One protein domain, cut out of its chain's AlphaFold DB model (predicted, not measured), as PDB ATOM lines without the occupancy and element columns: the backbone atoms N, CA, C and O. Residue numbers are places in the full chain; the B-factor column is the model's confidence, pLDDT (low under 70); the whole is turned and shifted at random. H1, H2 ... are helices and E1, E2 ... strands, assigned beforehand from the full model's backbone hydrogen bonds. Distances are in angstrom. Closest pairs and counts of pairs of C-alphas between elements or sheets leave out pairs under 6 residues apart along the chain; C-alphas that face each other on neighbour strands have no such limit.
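Overview. This is residues 33 to 121 of the 122 residues of an uncharacterized protein of Litorilituus lipolyticus (UniProt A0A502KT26). Helix H1 packs on two small antiparallel sheets at once, the three-stranded E1, E2, E5 and the strongly twisted E4, E3, E6, E7. Short H2 packs on H1 and only grazes the three-stranded sheet, while the E1-E2 hairpin reaches towards one end of the long axis and the E6-E7 hairpin towards the other. The 89 printed residues run E1 E2 E3 E4 E5 H1 E6 E7 H2, mixed helices and strands, compact with a radius of gyration of the C-alphas of 12.6 A, spanning 43 by 26 by 24 A.

Along the chain. Find C-alpha 37 at (217.565, 137.307, 281.323), where E1 begins; it runs 22.5 A to residue 44. E2, residues 51 to 62, covers 25.6 A and bends by 101 degrees at residue 59. Next come E3, 66 to 69, E4, 72 to 76, and E5, 81 to 86. H1, 88 to 96, covers 12.3 A; E6, 99 to 104, 16.4 A; E7, 107 to 112, 17.0 A. H2, 116 to 121, ends at C-alpha 121, (207.462, 121.220, 279.657).

Arrangement. Look at N 40 and O 55, 2.8 A, in hairpin E1-E2, and N 56 and O 84, 2.8 A, between E2 and E5. In the other sheet see N 67 and O 75, 2.8 A, for E4-E3; N 68 and O 101, 2.8 A, for E3-E6; N 102 and O 109, 2.8 A, for E6-E7. H1 is on both sheets, at heights of 9.0 A over E1, E2, E5 and 9.7 A over the other; the C-alphas of Arg 52 and Phe 88 come closest to each other between E2 and H1, 4.9 A. H1 and H2 touch, closest at C-alphas 95 and 117, 4.4 A, at a steep tilt of 66 degrees, opposite ways. Every O i to N i+4 pair of H1 is within hydrogen-bond range, 1 of 2 in H2.

Size, cuts and confidence. The C-alphas farthest apart are those of Ala 47 and Lys 106, 43.3 A. The printed part has no cut; E1 to E2 is a short link, the others are tight. Mean pLDDT of the printed part is 74.1, under 70 at residues 33 to 52 and 114 to 121.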
ATOM      1  N   SER A  33     215.138 133.572 276.171       45.28
ATOM      2  CA  SER A  33     215.764 134.858 276.444       45.28
ATOM      3  C   SER A  33     214.854 135.963 275.942       45.28
ATOM      4  O   SER A  33     214.322 135.891 274.835       45.28
ATOM      5  N   ASN A  34     214.685 136.996 276.758       45.78
ATOM      6  CA  ASN A  34     214.057 138.250 276.347       45.78
ATOM      7  C   ASN A  34     215.094 139.361 276.094       45.78
ATOM      8  O   ASN A  34     214.714 140.521 275.963       45.78
ATOM      9  N   GLY A  35     216.386 139.013 276.045       50.03
ATOM     10  CA  GLY A  35     217.493 139.963 275.931       50.03
ATOM     11  C   GLY A  35     217.932 140.604 277.251       50.03
ATOM     12  O   GLY A  35     218.865 141.386 277.234       50.03
ATOM     13  N   GLU A  36     217.299 140.295 278.389       53.69
ATOM     14  CA  GLU A  36     217.726 140.787 279.713       53.69
ATOM     15  C   GLU A  36     218.066 139.645 280.679       53.69
ATOM     16  O   GLU A  36     218.999 139.750 281.485       53.69
ATOM     17  N   ILE A  37     217.324 138.539 280.578       60.03
ATOM     18  CA  ILE A  37     217.565 137.307 281.323       60.03
ATOM     19  C   ILE A  37     217.565 136.097 280.389       60.03
ATOM     20  O   ILE A  37     216.791 136.024 279.436       60.03
ATOM     21  N   GLU A  38     218.425 135.134 280.693       66.62
ATOM     22  CA  GLU A  38     218.482 133.809 280.085       66.62
ATOM     23  C   GLU A  38     218.175 132.784 281.178       66.62
ATOM     24  O   GLU A  38     218.829 132.772 282.222       66.62
ATOM     25  N   ILE A  39     217.200 131.905 280.956       64.00
ATOM     26  CA  ILE A  39     216.962 130.774 281.859       64.00
ATOM     27  C   ILE A  39     217.495 129.509 281.191       64.00
ATOM     28  O   ILE A  39     217.097 129.178 280.077       64.00
ATOM     29  N   ILE A  40     218.422 128.831 281.864       65.12
ATOM     30  CA  ILE A  40     219.117 127.640 281.376       65.12
ATOM     31  C   ILE A  40     218.694 126.458 282.240       65.12
ATOM     32  O   ILE A  40     218.783 126.520 283.464       65.12
ATOM     33  N   PHE A  41     218.263 125.372 281.610       60.28
ATOM     34  CA  PHE A  41     217.873 124.149 282.301       60.28
ATOM     35  C   PHE A  41     218.950 123.104 282.101       60.28
ATOM     36  O   PHE A  41     219.358 122.819 280.979       60.28
ATOM     37  N   GLU A  42     219.412 122.534 283.202       55.91
ATOM     38  CA  GLU A  42     220.398 121.468 283.189       55.91
ATOM     39  C   GLU A  42     219.723 120.218 283.751       55.91
ATOM     40  O   GLU A  42     219.378 120.134 284.932       55.91
ATOM     41  N   VAL A  43     219.471 119.244 282.875       53.56
ATOM     42  CA  VAL A  43     218.843 117.977 283.248       53.56
ATOM     43  C   VAL A  43     219.937 116.942 283.448       53.56
ATOM     44  O   VAL A  43     220.591 116.528 282.492       53.56
ATOM     45  N   THR A  44     220.116 116.477 284.681       49.19
ATOM     46  CA  THR A  44     220.982 115.324 284.925       49.19
ATOM     47  C   THR A  44     220.197 114.050 284.605       49.19
ATOM     48  O   THR A  44     219.152 113.813 285.223       49.19
ATOM     49  N   PRO A  45     220.672 113.191 283.684       45.44
ATOM     50  CA  PRO A  45     220.053 111.899 283.425       45.44
ATOM     51  C   PRO A  45     220.386 110.935 284.575       45.44
ATOM     52  O   PRO A  45     221.304 110.125 284.485       45.44
ATOM     53  N   LEU A  46     219.671 111.038 285.697       45.00
ATOM     54  CA  LEU A  46     219.717 110.035 286.763       45.00
ATOM     55  C   LEU A  46     218.597 109.012 286.557       45.00
ATOM     56  O   LEU A  46     217.454 109.366 286.282       45.00
ATOM     57  N   ALA A  47     218.938 107.731 286.714       41.50
ATOM     58  CA  ALA A  47     218.107 106.583 286.341       41.50
ATOM     59  C   ALA A  47     216.792 106.419 287.135       41.50
ATOM     60  O   ALA A  47     215.969 105.588 286.766       41.50
ATOM     61  N   THR A  48     216.588 107.162 288.226       43.31
ATOM     62  CA  THR A  48     215.431 106.984 289.128       43.31
ATOM     63  C   THR A  48     214.569 108.229 289.303       43.31
ATOM     64  O   THR A  48     213.372 108.082 289.511       43.31
ATOM     65  N   PHE A  49     215.120 109.434 289.148       42.12
ATOM     66  CA  PHE A  49     214.357 110.684 289.109       42.12
ATOM     67  C   PHE A  49     215.132 111.707 288.272       42.12
ATOM     68  O   PHE A  49     216.328 111.885 288.516       42.12
ATOM     69  N   PRO A  50     214.505 112.395 287.303       52.34
ATOM     70  CA  PRO A  50     215.168 113.480 286.598       52.34
ATOM     71  C   PRO A  50     215.403 114.632 287.583       52.34
ATOM     72  O   PRO A  50     214.491 115.400 287.886       52.34
ATOM     73  N   ASN A  51     216.631 114.759 288.090       56.38
ATOM     74  CA  ASN A  51     217.058 115.967 288.783       56.38
ATOM     75  C   ASN A  51     217.213 117.062 287.726       56.38
ATOM     76  O   ASN A  51     218.192 117.092 286.979       56.38
ATOM     77  N   ARG A  52     216.197 117.922 287.630       63.59
ATOM     78  CA  ARG A  52     216.217 119.122 286.795       63.59
ATOM     79  C   ARG A  52     216.782 120.255 287.639       63.59
ATOM     80  O   ARG A  52     216.094 120.731 288.531       63.59
ATOM     81  N   ASN A  53     218.015 120.665 287.391       71.75
ATOM     82  CA  ASN A  53     218.521 121.918 287.933       71.75
ATOM     83  C   ASN A  53     218.209 123.039 286.943       71.75
ATOM     84  O   ASN A  53     218.066 122.815 285.739       71.75
ATOM     85  N   VAL A  54     218.090 124.256 287.451       74.94
ATOM     86  CA  VAL A  54     217.872 125.440 286.623       74.94
ATOM     87  C   VAL A  54     218.811 126.544 287.053       74.94
ATOM     88  O   VAL A  54     218.982 126.795 288.242       74.94
ATOM     89  N   CYS A  55     219.398 127.225 286.086       79.44
ATOM     90  CA  CYS A  55     220.241 128.381 286.290       79.44
ATOM     91  C   CYS A  55     219.583 129.600 285.643       79.44
ATOM     92  O   CYS A  55     219.281 129.602 284.451       79.44
ATOM     93  N   ILE A  56     219.360 130.653 286.427       78.44
ATOM     94  CA  ILE A  56     218.947 131.959 285.912       78.44
ATOM     95  C   ILE A  56     220.205 132.786 285.702       78.44
ATOM     96  O   ILE A  56     220.921 133.111 286.655       78.44
ATOM     97  N   LYS A  57     220.442 133.163 284.453       81.19
ATOM     98  CA  LYS A  57     221.527 134.037 284.043       81.19
ATOM     99  C   LYS A  57     220.969 135.407 283.665       81.19
ATOM    100  O   LYS A  57     219.947 135.524 283.001       81.19
ATOM    101  N   SER A  58     221.632 136.458 284.121       74.19
ATOM    102  CA  SER A  58     221.240 137.851 283.892       74.19
ATOM    103  C   SER A  58     222.381 138.586 283.208       74.19
ATOM    104  O   SER A  58     223.542 138.397 283.577       74.19
ATOM    105  N   GLU A  59     222.069 139.455 282.245       71.00
ATOM    106  CA  GLU A  59     223.085 140.302 281.605       71.00
ATOM    107  C   GLU A  59     223.699 141.306 282.589       71.00
ATOM    108  O   GLU A  59     224.876 141.660 282.507       71.00
ATOM    109  N   LYS A  60     222.901 141.753 283.564       78.69
ATOM    110  CA  LYS A  60     223.335 142.674 284.617       78.69
ATOM    111  C   LYS A  60     223.666 141.909 285.891       78.69
ATOM    112  O   LYS A  60     222.971 140.961 286.258       78.69
ATOM    113  N   ARG A  61     224.694 142.372 286.609       83.44
ATOM    114  CA  ARG A  61     225.055 141.823 287.920       83.44
ATOM    115  C   ARG A  61     223.917 142.063 288.899       83.44
ATOM    116  O   ARG A  61     223.597 143.205 289.226       83.44
ATOM    117  N   LEU A  62     223.341 140.978 289.391       84.69
ATOM    118  CA  LEU A  62     222.274 141.012 290.367       84.69
ATOM    119  C   LEU A  62     222.859 141.069 291.782       84.69
ATOM    120  O   LEU A  62     223.809 140.351 292.094       84.69
ATOM    121  N   LYS A  63     222.280 141.914 292.642       90.19
ATOM    122  CA  LYS A  63     222.660 142.069 294.049       90.19
ATOM    123  C   LYS A  63     221.596 141.476 294.956       90.19
ATOM    124  O   LYS A  63     220.466 141.959 294.951       90.19
ATOM    125  N   TYR A  64     221.969 140.442 295.706       90.62
ATOM    126  CA  TYR A  64     221.101 139.756 296.669       90.62
ATOM    127  C   TYR A  64     219.682 139.464 296.128       90.62
ATOM    128  O   TYR A  64     218.695 139.877 296.745       90.62
ATOM    129  N   PRO A  65     219.550 138.861 294.928       90.75
ATOM    130  CA  PRO A  65     218.255 138.734 294.275       90.75
ATOM    131  C   PRO A  65     217.323 137.770 295.010       90.75
ATOM    132  O   PRO A  65     217.740 136.720 295.503       90.75
ATOM    133  N   ARG A  66     216.034 138.114 295.001       92.56
ATOM    134  CA  ARG A  66     214.917 137.205 295.271       92.56
ATOM    135  C   ARG A  66     214.159 136.946 293.982       92.56
ATOM    136  O   ARG A  66     213.824 137.895 293.279       92.56
ATOM    137  N   PHE A  67     213.872 135.686 293.706       89.81
ATOM    138  CA  PHE A  67     213.151 135.233 292.528       89.81
ATOM    139  C   PHE A  67     211.752 134.797 292.944       89.81
ATOM    140  O   PHE A  67     211.579 133.912 293.783       89.81
ATOM    141  N   ILE A  68     210.750 135.454 292.379       91.25
ATOM    142  CA  ILE A  68     209.344 135.284 292.724       91.25
ATOM    143  C   ILE A  68     208.613 134.854 291.466       91.25
ATOM    144  O   ILE A  68     208.704 135.531 290.450       91.25
ATOM    145  N   ILE A  69     207.887 133.747 291.537       89.25
ATOM    146  CA  ILE A  69     207.140 133.198 290.412       89.25
ATOM    147  C   ILE A  69     205.664 133.228 290.775       89.25
ATOM    148  O   ILE A  69     205.276 132.710 291.824       89.25
ATOM    149  N   ASP A  70     204.855 133.889 289.947       89.25
ATOM    150  CA  ASP A  70     203.414 134.081 290.167       89.25
ATOM    151  C   ASP A  70     203.084 134.549 291.605       89.25
ATOM    152  O   ASP A  70     202.172 134.059 292.275       89.25
ATOM    153  N   GLY A  71     203.885 135.490 292.118       90.75
ATOM    154  CA  GLY A  71     203.719 136.082 293.449       90.75
ATOM    155  C   GLY A  71     204.267 135.261 294.625       90.75
ATOM    156  O   GLY A  71     204.188 135.729 295.762       90.75
ATOM    157  N   LYS A  72     204.856 134.081 294.393       92.00
ATOM    158  CA  LYS A  72     205.473 133.245 295.440       92.00
ATOM    159  C   LYS A  72     206.993 133.239 295.323       92.00
ATOM    160  O   LYS A  72     207.524 133.034 294.238       92.00
ATOM    161  N   GLU A  73     207.702 133.451 296.432       90.25
ATOM    162  CA  GLU A  73     209.166 133.332 296.450       90.25
ATOM    163  C   GLU A  73     209.567 131.882 296.154       90.25
ATOM    164  O   GLU A  73     209.150 130.961 296.855       90.25
ATOM    165  N   ALA A  74     210.341 131.697 295.088       87.81
ATOM    166  CA  ALA A  74     210.792 130.397 294.604       87.81
ATOM    167  C   ALA A  74     212.297 130.183 294.835       87.81
ATOM    168  O   ALA A  74     212.758 129.047 294.904       87.81
ATOM    169  N   GLY A  75     213.061 131.266 295.009       88.44
ATOM    170  CA  GLY A  75     214.476 131.198 295.351       88.44
ATOM    171  C   GLY A  75     215.046 132.552 295.757       88.44
ATOM    172  O   GLY A  75     214.481 133.604 295.457       88.44
ATOM    173  N   TYR A  76     216.195 132.536 296.426       92.31
ATOM    174  CA  TYR A  76     216.960 133.740 296.741       92.31
ATOM    175  C   TYR A  76     218.463 133.463 296.664       92.31
ATOM    176  O   TYR A  76     218.890 132.309 296.591       92.31
ATOM    177  N   SER A  77     219.273 134.517 296.663       89.56
ATOM    178  CA  SER A  77     220.723 134.421 296.823       89.56
ATOM    179  C   SER A  77     221.217 135.461 297.822       89.56
ATOM    180  O   SER A  77     220.879 136.639 297.726       89.56
ATOM    181  N   SER A  78     222.067 135.034 298.758       89.69
ATOM    182  CA  SER A  78     222.813 135.924 299.661       89.69
ATOM    183  C   SER A  78     224.074 136.509 299.019       89.69
ATOM    184  O   SER A  78     224.779 137.289 299.653       89.69
ATOM    185  N   ASN A  79     224.365 136.135 297.773       87.50
ATOM    186  CA  ASN A  79     225.519 136.588 297.012       87.50
ATOM    187  C   ASN A  79     225.085 137.438 295.819       87.50
ATOM    188  O   ASN A  79     223.979 137.288 295.287       87.50
ATOM    189  N   GLU A  80     225.990 138.303 295.371       89.50
ATOM    190  CA  GLU A  80     225.868 138.973 294.081       89.50
ATOM    191  C   GLU A  80     226.441 138.102 292.960       89.50
ATOM    192  O   GLU A  80     227.416 137.378 293.164       89.50
ATOM    193  N   GLY A  81     225.895 138.218 291.753       83.38
ATOM    194  CA  GLY A  81     226.362 137.417 290.627       83.38
ATOM    195  C   GLY A  81     225.594 137.662 289.339       83.38
ATOM    196  O   GLY A  81     224.661 138.462 289.287       83.38
ATOM    197  N   TYR A  82     226.019 136.963 288.291       81.94
ATOM    198  CA  TYR A  82     225.345 136.938 286.990       81.94
ATOM    199  C   TYR A  82     224.585 135.632 286.754       81.94
ATOM    200  O   TYR A  82     223.790 135.566 285.827       81.94
ATOM    201  N   ASN A  83     224.846 134.600 287.561       82.25
ATOM    202  CA  ASN A  83     224.275 133.270 287.408       82.25
ATOM    203  C   ASN A  83     223.851 132.722 288.776       82.25
ATOM    204  O   ASN A  83     224.620 132.811 289.735       82.25
ATOM    205  N   PHE A  84     222.645 132.166 288.846       83.88
ATOM    206  CA  PHE A  84     222.034 131.648 290.066       83.88
ATOM    207  C   PHE A  84     221.373 130.309 289.768       83.88
ATOM    208  O   PHE A  84     220.369 130.261 289.059       83.88
ATOM    209  N   CYS A  85     221.953 129.235 290.299       83.56
ATOM    210  CA  CYS A  85     221.494 127.877 290.050       83.56
ATOM    211  C   CYS A  85     220.714 127.326 291.243       83.56
ATOM    212  O   CYS A  85     221.098 127.517 292.398       83.56
ATOM    213  N   TYR A  86     219.628 126.635 290.933       83.12
ATOM    214  CA  TYR A  86     218.646 126.110 291.863       83.12
ATOM    215  C   TYR A  86     218.269 124.678 291.495       83.12
ATOM    216  O   TYR A  86     218.512 124.213 290.379       83.12
ATOM    217  N   ASP A  87     217.665 123.995 292.459       77.69
ATOM    218  CA  ASP A  87     217.214 122.620 292.317       77.69
ATOM    219  C   ASP A  87     215.872 122.502 291.563       77.69
ATOM    220  O   ASP A  87     215.324 123.457 290.995       77.69
ATOM    221  N   PHE A  88     215.326 121.288 291.587       74.25
ATOM    222  CA  PHE A  88     214.113 120.917 290.871       74.25
ATOM    223  C   PHE A  88     212.851 121.670 291.306       74.25
ATOM    224  O   PHE A  88     211.899 121.738 290.524       74.25
ATOM    225  N   TRP A  89     212.799 122.242 292.513       80.19
ATOM    226  CA  TRP A  89     211.630 123.008 292.954       80.19
ATOM    227  C   TRP A  89     211.493 124.296 292.155       80.19
ATOM    228  O   TRP A  89     210.414 124.600 291.639       80.19
ATOM    229  N   MET A  90     212.605 125.007 291.992       83.69
ATOM    230  CA  MET A  90     212.671 126.215 291.179       83.69
ATOM    231  C   MET A  90     212.412 125.899 289.705       83.69
ATOM    232  O   MET A  90     211.637 126.597 289.050       83.69
ATOM    233  N   ALA A  91     212.995 124.808 289.195       77.38
ATOM    234  CA  ALA A  91     212.767 124.366 287.821       77.38
ATOM    235  C   ALA A  91     211.274 124.090 287.553       77.38
ATOM    236  O   ALA A  91     210.727 124.544 286.549       77.38
ATOM    237  N   ASN A  92     210.586 123.416 288.482       78.50
ATOM    238  CA  ASN A  92     209.148 123.153 288.388       78.50
ATOM    239  C   ASN A  92     208.294 124.422 288.482       78.50
ATOM    240  O   ASN A  92     207.268 124.514 287.805       78.50
ATOM    241  N   ALA A  93     208.684 125.379 289.327       83.62
ATOM    242  CA  ALA A  93     207.986 126.653 289.442       83.62
ATOM    243  C   ALA A  93     208.087 127.444 288.130       83.62
ATOM    244  O   ALA A  93     207.068 127.897 287.620       83.62
ATOM    245  N   LEU A  94     209.278 127.525 287.531       80.12
ATOM    246  CA  LEU A  94     209.495 128.196 286.244       80.12
ATOM    247  C   LEU A  94     208.749 127.508 285.096       80.12
ATOM    248  O   LEU A  94     208.162 128.185 284.258       80.12
ATOM    249  N   ALA A  95     208.716 126.173 285.087       76.00
ATOM    250  CA  ALA A  95     208.009 125.412 284.062       76.00
ATOM    251  C   ALA A  95     206.488 125.621 284.098       76.00
ATOM    252  O   ALA A  95     205.837 125.463 283.073       76.00
ATOM    253  N   LYS A  96     205.896 125.949 285.252       79.38
ATOM    254  CA  LYS A  96     204.438 126.124 285.410       79.38
ATOM    255  C   LYS A  96     204.002 127.585 285.537       79.38
ATOM    256  O   LYS A  96     202.810 127.859 285.425       79.38
ATOM    257  N   GLY A  97     204.945 128.478 285.820       80.38
ATOM    258  CA  GLY A  97     204.693 129.885 286.091       80.38
ATOM    259  C   GLY A  97     204.453 130.712 284.834       80.38
ATOM    260  O   GLY A  97     204.844 130.330 283.729       80.38
ATOM    261  N   ASN A  98     203.832 131.876 285.020       81.38
ATOM    262  CA  ASN A  98     203.535 132.831 283.950       81.38
ATOM    263  C   ASN A  98     204.370 134.110 284.059       81.38
ATOM    264  O   ASN A  98     204.649 134.743 283.042       81.38
ATOM    265  N   GLU A  99     204.796 134.483 285.263       85.31
ATOM    266  CA  GLU A  99     205.619 135.662 285.527       85.31
ATOM    267  C   GLU A  99     206.774 135.313 286.472       85.31
ATOM    268  O   GLU A  99     206.576 134.669 287.502       85.31
ATOM    269  N   LEU A 100     207.974 135.792 286.140       86.12
ATOM    270  CA  LEU A 100     209.128 135.841 287.028       86.12
ATOM    271  C   LEU A 100     209.391 137.294 287.427       86.12
ATOM    272  O   LEU A 100     209.625 138.155 286.581       86.12
ATOM    273  N   VAL A 101     209.427 137.552 288.727       89.06
ATOM    274  CA  VAL A 101     209.811 138.832 289.315       89.06
ATOM    275  C   VAL A 101     211.123 138.668 290.072       89.06
ATOM    276  O   VAL A 101     211.232 137.849 290.984       89.06
ATOM    277  N   ILE A 102     212.115 139.480 289.724       89.12
ATOM    278  CA  ILE A 102     213.401 139.564 290.413       89.12
ATOM    279  C   ILE A 102     213.381 140.809 291.299       89.12
ATOM    280  O   ILE A 102     213.338 141.935 290.799       89.12
ATOM    281  N   LYS A 103     213.414 140.624 292.623       89.44
ATOM    282  CA  LYS A 103     213.455 141.724 293.601       89.44
ATOM    283  C   LYS A 103     214.850 141.924 294.172       89.44
ATOM    284  O   LYS A 103     215.525 140.960 294.531       89.44
ATOM    285  N   GLN A 104     215.254 143.188 294.295       87.56
ATOM    286  CA  GLN A 104     216.557 143.616 294.814       87.56
ATOM    287  C   GLN A 104     216.401 144.908 295.617       87.56
ATOM    288  O   GLN A 104     216.319 146.008 295.064       87.56
ATOM    289  N   GLY A 105     216.323 144.791 296.943       87.19
ATOM    290  CA  GLY A 105     215.974 145.926 297.796       87.19
ATOM    291  C   GLY A 105     214.593 146.484 297.429       87.19
ATOM    292  O   GLY A 105     213.594 145.789 297.582       87.19
ATOM    293  N   LYS A 106     214.542 147.730 296.939       87.19
ATOM    294  CA  LYS A 106     213.308 148.389 296.461       87.19
ATOM    295  C   LYS A 106     213.056 148.223 294.955       87.19
ATOM    296  O   LYS A 106     212.028 148.680 294.470       87.19
ATOM    297  N   SER A 107     214.002 147.639 294.219       84.19
ATOM    298  CA  SER A 107     213.891 147.435 292.774       84.19
ATOM    299  C   SER A 107     213.165 146.131 292.472       84.19
ATOM    300  O   SER A 107     213.430 145.112 293.116       84.19
ATOM    301  N   GLU A 108     212.304 146.155 291.459       87.75
ATOM    302  CA  GLU A 108     211.641 144.974 290.912       87.75
ATOM    303  C   GLU A 108     211.825 144.951 289.397       87.75
ATOM    304  O   GLU A 108     211.616 145.961 288.725       87.75
ATOM    305  N   ILE A 109     212.209 143.795 288.866       81.75
ATOM    306  CA  ILE A 109     212.309 143.539 287.430       81.75
ATOM    307  C   ILE A 109     211.345 142.400 287.122       81.75
ATOM    308  O   ILE A 109     211.379 141.375 287.802       81.75
ATOM    309  N   LYS A 110     210.458 142.590 286.148       83.12
ATOM    310  CA  LYS A 110     209.420 141.616 285.800       83.12
ATOM    311  C   LYS A 110     209.666 141.053 284.415       83.12
ATOM    312  O   LYS A 110     209.915 141.806 283.475       83.12
ATOM    313  N   HIS A 111     209.523 139.746 284.287       76.81
ATOM    314  CA  HIS A 111     209.685 139.029 283.038       76.81
ATOM    315  C   HIS A 111     208.514 138.069 282.838       76.81
ATOM    316  O   HIS A 111     208.151 137.312 283.738       76.81
ATOM    317  N   SER A 112     207.933 138.091 281.639       73.31
ATOM    318  CA  SER A 112     206.957 137.082 281.228       73.31
ATOM    319  C   SER A 112     207.652 135.731 281.068       73.31
ATOM    320  O   SER A 112     208.699 135.660 280.427       73.31
ATOM    321  N   LEU A 113     207.054 134.675 281.619       73.12
ATOM    322  CA  LEU A 113     207.439 133.278 281.401       73.12
ATOM    323  C   LEU A 113     206.636 132.623 280.262       73.12
ATOM    324  O   LEU A 113     206.842 131.451 279.944       73.12
ATOM    325  N   ILE A 114     205.725 133.359 279.617       63.56
ATOM    326  CA  ILE A 114     204.969 132.856 278.467       63.56
ATOM    327  C   ILE A 114     205.950 132.558 277.326       63.56
ATOM    328  O   ILE A 114     206.698 133.431 276.896       63.56
ATOM    329  N   GLY A 115     205.952 131.314 276.843       52.59
ATOM    330  CA  GLY A 115     206.906 130.826 275.840       52.59
ATOM    331  C   GLY A 115     208.205 130.272 276.433       52.59
ATOM    332  O   GLY A 115     208.805 129.404 275.807       52.59
ATOM    333  N   LEU A 116     208.577 130.673 277.659       53.97
ATOM    334  CA  LEU A 116     209.607 129.996 278.454       53.97
ATOM    335  C   LEU A 116     209.069 128.667 278.973       53.97
ATOM    336  O   LEU A 116     209.694 127.651 278.752       53.97
ATOM    337  N   SER A 117     207.887 128.634 279.592       50.31
ATOM    338  CA  SER A 117     207.309 127.414 280.185       50.31
ATOM    339  C   SER A 117     207.157 126.244 279.208       50.31
ATOM    340  O   SER A 117     207.382 125.100 279.592       50.31
ATOM    341  N   LYS A 118     206.839 126.517 277.938       49.19
ATOM    342  CA  LYS A 118     206.694 125.486 276.898       49.19
ATOM    343  C   LYS A 118     208.011 124.748 276.627       49.19
ATOM    344  O   LYS A 118     208.006 123.525 276.616       49.19
ATOM    345  N   ALA A 119     209.118 125.487 276.547       47.50
ATOM    346  CA  ALA A 119     210.475 124.955 276.401       47.50
ATOM    347  C   ALA A 119     210.928 124.038 277.556       47.50
ATOM    348  O   ALA A 119     211.908 123.312 277.454       47.50
ATOM    349  N   LEU A 120     210.237 124.117 278.698       52.09
ATOM    350  CA  LEU A 120     210.567 123.397 279.937       52.09
ATOM    351  C   LEU A 120     209.669 122.197 280.182       52.09
ATOM    352  O   LEU A 120     209.990 121.318 280.994       52.09
ATOM    353  N   GLN A 121     208.489 122.241 279.572       51.28
ATOM    354  CA  GLN A 121     207.462 121.220 279.657       51.28
ATOM    355  C   GLN A 121     207.643 120.146 278.582       51.28
ATOM    356  O   GLN A 121     207.293 118.996 278.855       51.28
TER     357      GLN A 121